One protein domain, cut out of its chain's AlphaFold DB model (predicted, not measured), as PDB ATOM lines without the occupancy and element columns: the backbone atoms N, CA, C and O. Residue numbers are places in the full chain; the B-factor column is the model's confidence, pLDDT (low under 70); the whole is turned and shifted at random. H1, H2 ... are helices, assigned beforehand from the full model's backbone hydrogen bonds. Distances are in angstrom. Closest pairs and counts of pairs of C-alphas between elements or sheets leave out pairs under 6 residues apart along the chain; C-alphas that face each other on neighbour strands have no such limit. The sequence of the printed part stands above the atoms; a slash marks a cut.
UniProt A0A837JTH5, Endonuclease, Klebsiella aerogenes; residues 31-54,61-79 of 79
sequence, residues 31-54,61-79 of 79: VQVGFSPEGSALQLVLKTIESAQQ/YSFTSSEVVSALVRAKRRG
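What this domain is: This is residues 31 to 54 and 61 to 79 of the 79 residues of the protein "Endonuclease" of Klebsiella aerogenes (UniProt A0A837JTH5). Two helices, H2 and H1, lie side by side and run the same way, their lines at a shallow tilt of 16 degrees. The stretches before them, residues 31 to 39 and 61 to 65, are loops, and a cut separates the helices along the chain. The printed part has 43 residues, with two named helices in the order H1, H2 and no named strand, and its class is all helix. It is only just loose, close to compact, with a radius of gyration of the C-alphas of 11.1 A and spans of 30 by 25 by 16 A.

Where its parts are: H2, the longest helix, takes residues 66 to 78 and measures 18.4 A, from C-alpha 66 at (167.959, 167.679, 304.257) to C-alpha 78 at (150.805, 161.295, 302.013). H1 takes residues 40 to 51 and measures 16.2 A, beginning with C-alpha 40 at (170.163, 164.948, 287.557).

How they stand to each other: H2 and H1 touch, H1 with residues 45 to 50 alone; the closest C-alphas are those of Glu 50 and Ala 75, 6.2 A apart. They run the same way at a shallow tilt of 16 degrees. In H1 and H2 every O i to N i+4 pair is within hydrogen-bond range.

The domain as a whole: The two C-alphas farthest apart, those of Pro 37 and Gly 79, are 31.4 A apart. Residues 55 to 60 are not printed, and C-alphas 54 and 61 are 23.3 A apart across this cut, in the link from H1 to H2. The mean pLDDT of the printed part is 96.8, and no printed residue is under 70.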
ATOM      1  N   VAL A  31     164.652 151.852 282.920       95.00
ATOM      2  CA  VAL A  31     165.792 152.308 283.722       95.00
ATOM      3  C   VAL A  31     166.029 153.787 283.441       95.00
ATOM      4  O   VAL A  31     166.072 154.208 282.288       95.00
ATOM      5  N   GLN A  32     166.183 154.574 284.504       96.62
ATOM      6  CA  GLN A  32     166.565 155.985 284.448       96.62
ATOM      7  C   GLN A  32     167.939 156.145 285.105       96.62
ATOM      8  O   GLN A  32     168.236 155.465 286.087       96.62
ATOM      9  N   VAL A  33     168.764 157.047 284.574       96.88
ATOM     10  CA  VAL A  33     170.105 157.348 285.093       96.88
ATOM     11  C   VAL A  33     170.217 158.851 285.318       96.88
ATOM     12  O   VAL A  33     169.724 159.638 284.513       96.88
ATOM     13  N   GLY A  34     170.860 159.239 286.416       96.38
ATOM     14  CA  GLY A  34     171.213 160.619 286.721       96.38
ATOM     15  C   GLY A  34     172.628 160.684 287.283       96.38
ATOM     16  O   GLY A  34     173.072 159.766 287.970       96.38
ATOM     17  N   PHE A  35     173.324 161.772 286.985       97.25
ATOM     18  CA  PHE A  35     174.698 162.050 287.381       97.25
ATOM     19  C   PHE A  35     174.787 163.296 288.272       97.25
ATOM     20  O   PHE A  35     173.900 164.161 288.272       97.25
ATOM     21  N   SER A  36     175.861 163.330 289.056       95.62
ATOM     22  CA  SER A  36     176.296 164.459 289.873       95.62
ATOM     23  C   SER A  36     177.687 164.889 289.403       95.62
ATOM     24  O   SER A  36     178.480 164.009 289.051       95.62
ATOM     25  N   PRO A  37     178.029 166.186 289.505       94.81
ATOM     26  CA  PRO A  37     177.314 167.251 290.228       94.81
ATOM     27  C   PRO A  37     176.182 167.956 289.461       94.81
ATOM     28  O   PRO A  37     175.579 168.878 290.000       94.81
ATOM     29  N   GLU A  38     175.848 167.537 288.244       93.56
ATOM     30  CA  GLU A  38     174.942 168.246 287.321       93.56
ATOM     31  C   GLU A  38     173.471 168.300 287.792       93.56
ATOM     32  O   GLU A  38     172.623 168.889 287.129       93.56
ATOM     33  N   GLY A  39     173.147 167.677 288.931       89.31
ATOM     34  CA  GLY A  39     171.844 167.746 289.603       89.31
ATOM     35  C   GLY A  39     170.849 166.656 289.194       89.31
ATOM     36  O   GLY A  39     169.914 166.363 289.942       89.31
ATOM     37  N   SER A  40     171.075 165.986 288.063       97.25
ATOM     38  CA  SER A  40     170.163 164.948 287.557       97.25
ATOM     39  C   SER A  40     170.049 163.725 288.479       97.25
ATOM     40  O   SER A  40     168.966 163.147 288.591       97.25
ATOM     41  N   ALA A  41     171.116 163.356 289.200       97.44
ATOM     42  CA  ALA A  41     171.064 162.279 290.192       97.44
ATOM     43  C   ALA A  41     170.099 162.601 291.344       97.44
ATOM     44  O   ALA A  41     169.212 161.806 291.657       97.44
ATOM     45  N   LEU A  42     170.236 163.785 291.948       97.19
ATOM     46  CA  LEU A  42     169.372 164.228 293.043       97.19
ATOM     47  C   LEU A  42     167.916 164.348 292.579       97.19
ATOM     48  O   LEU A  42     167.016 163.829 293.237       97.19
ATOM     49  N   GLN A  43     167.685 164.948 291.411       98.12
ATOM     50  CA  GLN A  43     166.346 165.078 290.843       98.12
ATOM     51  C   GLN A  43     165.672 163.712 290.640       98.12
ATOM     52  O   GLN A  43     164.488 163.553 290.951       98.12
ATOM     53  N   LEU A  44     166.414 162.708 290.164       98.00
ATOM     54  CA  LEU A  44     165.896 161.350 289.998       98.00
ATOM     55  C   LEU A  44     165.532 160.701 291.345       98.00
ATOM     56  O   LEU A  44     164.480 160.062 291.451       98.00
ATOM     57  N   VAL A  45     166.349 160.895 292.387       97.56
ATOM     58  CA  VAL A  45     166.052 160.412 293.748       97.56
ATOM     59  C   VAL A  45     164.760 161.037 294.278       97.56
ATOM     60  O   VAL A  45     163.870 160.315 294.732       97.56
ATOM     61  N   LEU A  46     164.613 162.360 294.172       98.31
ATOM     62  CA  LEU A  46     163.426 163.073 294.654       98.31
ATOM     63  C   LEU A  46     162.168 162.644 293.905       98.31
ATOM     64  O   LEU A  46     161.173 162.303 294.538       98.31
ATOM     65  N   LYS A  47     162.235 162.545 292.573       98.19
ATOM     66  CA  LYS A  47     161.129 162.049 291.742       98.19
ATOM     67  C   LYS A  47     160.686 160.643 292.159       98.19
ATOM     68  O   LYS A  47     159.490 160.353 292.211       98.19
ATOM     69  N   THR A  48     161.638 159.769 292.476       97.62
ATOM     70  CA  THR A  48     161.344 158.400 292.928       97.62
ATOM     71  C   THR A  48     160.603 158.408 294.269       97.62
ATOM     72  O   THR A  48     159.591 157.728 294.416       97.62
ATOM     73  N   ILE A  49     161.036 159.235 295.225       98.44
ATOM     74  CA  ILE A  49     160.381 159.378 296.537       98.44
ATOM     75  C   ILE A  49     158.982 160.002 296.407       98.44
ATOM     76  O   ILE A  49     158.020 159.564 297.043       98.44
ATOM     77  N   GLU A  50     158.856 161.045 295.590       98.00
ATOM     78  CA  GLU A  50     157.608 161.787 295.422       98.00
ATOM     79  C   GLU A  50     156.536 160.969 294.692       98.00
ATOM     80  O   GLU A  50     155.358 161.106 295.017       98.00
ATOM     81  N   SER A  51     156.930 160.079 293.775       97.00
ATOM     82  CA  SER A  51     156.000 159.218 293.028       97.00
ATOM     83  C   SER A  51     155.547 157.957 293.774       97.00
ATOM     84  O   SER A  51     154.544 157.360 293.375       97.00
ATOM     85  N   ALA A  52     156.225 157.555 294.855       97.38
ATOM     86  CA  ALA A  52     155.886 156.352 295.618       97.38
ATOM     87  C   ALA A  52     154.478 156.430 296.249       97.38
ATOM     88  O   ALA A  52     154.133 157.428 296.880       97.38
ATOM     89  N   GLN A  53     153.673 155.370 296.110       95.44
ATOM     90  CA  GLN A  53     152.266 155.347 296.561       95.44
ATOM     91  C   GLN A  53     151.976 154.383 297.719       95.44
ATOM     92  O   GLN A  53     150.886 154.434 298.272       95.44
ATOM     93  N   GLN A  54     152.887 153.456 298.026       95.25
ATOM     94  CA  GLN A  54     152.615 152.376 298.986       95.25
ATOM     95  C   GLN A  54     153.732 152.204 300.010       95.25
ATOM     96  O   GLN A  54     153.499 152.283 301.211       95.25
ATOM     97  N   TYR A  61     174.059 154.576 303.303       95.44
ATOM     98  CA  TYR A  61     175.233 154.539 304.176       95.44
ATOM     99  C   TYR A  61     175.310 155.783 305.071       95.44
ATOM    100  O   TYR A  61     175.303 155.676 306.292       95.44
ATOM    101  N   SER A  62     175.321 156.971 304.458       95.50
ATOM    102  CA  SER A  62     175.273 158.261 305.152       95.50
ATOM    103  C   SER A  62     173.989 158.990 304.778       95.50
ATOM    104  O   SER A  62     173.681 159.138 303.593       95.50
ATOM    105  N   PHE A  63     173.222 159.414 305.781       93.38
ATOM    106  CA  PHE A  63     171.884 159.966 305.588       93.38
ATOM    107  C   PHE A  63     171.779 161.385 306.154       93.38
ATOM    108  O   PHE A  63     171.258 161.607 307.244       93.38
ATOM    109  N   THR A  64     172.330 162.346 305.409       95.62
ATOM    110  CA  THR A  64     172.515 163.741 305.856       95.62
ATOM    111  C   THR A  64     171.875 164.796 304.948       95.62
ATOM    112  O   THR A  64     171.843 165.968 305.313       95.62
ATOM    113  N   SER A  65     171.344 164.422 303.776       96.75
ATOM    114  CA  SER A  65     170.701 165.376 302.859       96.75
ATOM    115  C   SER A  65     169.329 165.812 303.382       96.75
ATOM    116  O   SER A  65     168.380 165.025 303.408       96.75
ATOM    117  N   SER A  66     169.209 167.087 303.764       97.69
ATOM    118  CA  SER A  66     167.959 167.679 304.257       97.69
ATOM    119  C   SER A  66     166.836 167.640 303.217       97.69
ATOM    120  O   SER A  66     165.671 167.452 303.573       97.69
ATOM    121  N   GLU A  67     167.174 167.757 301.935       97.94
ATOM    122  CA  GLU A  67     166.222 167.696 300.827       97.94
ATOM    123  C   GLU A  67     165.616 166.295 300.682       97.94
ATOM    124  O   GLU A  67     164.393 166.142 300.626       97.94
ATOM    125  N   VAL A  68     166.459 165.257 300.736       97.88
ATOM    126  CA  VAL A  68     166.015 163.855 300.681       97.88
ATOM    127  C   VAL A  68     165.167 163.508 301.907       97.88
ATOM    128  O   VAL A  68     164.095 162.916 301.769       97.88
ATOM    129  N   VAL A  69     165.589 163.925 303.106       97.62
ATOM    130  CA  VAL A  69     164.814 163.725 304.344       97.62
ATOM    131  C   VAL A  69     163.446 164.405 304.247       97.62
ATOM    132  O   VAL A  69     162.425 163.790 304.556       97.62
ATOM    133  N   SER A  70     163.398 165.646 303.763       98.44
ATOM    134  CA  SER A  70     162.146 166.394 303.608       98.44
ATOM    135  C   SER A  70     161.204 165.731 302.601       98.44
ATOM    136  O   SER A  70     159.994 165.678 302.828       98.44
ATOM    137  N   ALA A  71     161.732 165.181 301.503       98.56
ATOM    138  CA  ALA A  71     160.945 164.406 300.547       98.56
ATOM    139  C   ALA A  71     160.353 163.139 301.184       98.56
ATOM    140  O   ALA A  71     159.160 162.886 301.019       98.56
ATOM    141  N   LEU A  72     161.131 162.391 301.976       98.38
ATOM    142  CA  LEU A  72     160.628 161.206 302.682       98.38
ATOM    143  C   LEU A  72     159.564 161.552 303.729       98.38
ATOM    144  O   LEU A  72     158.561 160.849 303.830       98.38
ATOM    145  N   VAL A  73     159.732 162.642 304.485       98.12
ATOM    146  CA  VAL A  73     158.717 163.103 305.449       98.12
ATOM    147  C   VAL A  73     157.415 163.466 304.733       98.12
ATOM    148  O   VAL A  73     156.334 163.094 305.193       98.12
ATOM    149  N   ARG A  74     157.499 164.158 303.588       98.50
ATOM    150  CA  ARG A  74     156.330 164.465 302.750       98.50
ATOM    151  C   ARG A  74     155.677 163.191 302.213       98.50
ATOM    152  O   ARG A  74     154.458 163.079 302.286       98.50
ATOM    153  N   ALA A  75     156.468 162.223 301.748       98.44
ATOM    154  CA  ALA A  75     155.964 160.925 301.311       98.44
ATOM    155  C   ALA A  75     155.233 160.197 302.447       98.44
ATOM    156  O   ALA A  75     154.087 159.809 302.281       98.44
ATOM    157  N   LYS A  76     155.816 160.134 303.649       98.06
ATOM    158  CA  LYS A  76     155.173 159.495 304.804       98.06
ATOM    159  C   LYS A  76     153.852 160.159 305.209       98.06
ATOM    160  O   LYS A  76     152.950 159.472 305.677       98.06
ATOM    161  N   ARG A  77     153.739 161.483 305.066       97.88
ATOM    162  CA  ARG A  77     152.497 162.227 305.350       97.88
ATOM    163  C   ARG A  77     151.398 161.973 304.321       97.88
ATOM    164  O   ARG A  77     150.231 162.121 304.669       97.88
ATOM    165  N   ARG A  78     151.758 161.631 303.081       97.50
ATOM    166  CA  ARG A  78     150.805 161.295 302.013       97.50
ATOM    167  C   ARG A  78     150.104 159.953 302.266       97.50
ATOM    168  O   ARG A  78     148.960 159.810 301.845       97.50
ATOM    169  N   GLY A  79     150.760 159.039 302.979       94.38
ATOM    170  CA  GLY A  79     150.324 157.649 303.162       94.38
ATOM    171  C   GLY A  79     151.204 156.686 302.387       94.38
ATOM    172  O   GLY A  79     150.995 155.475 302.598       94.38
TER     173      GLY A  79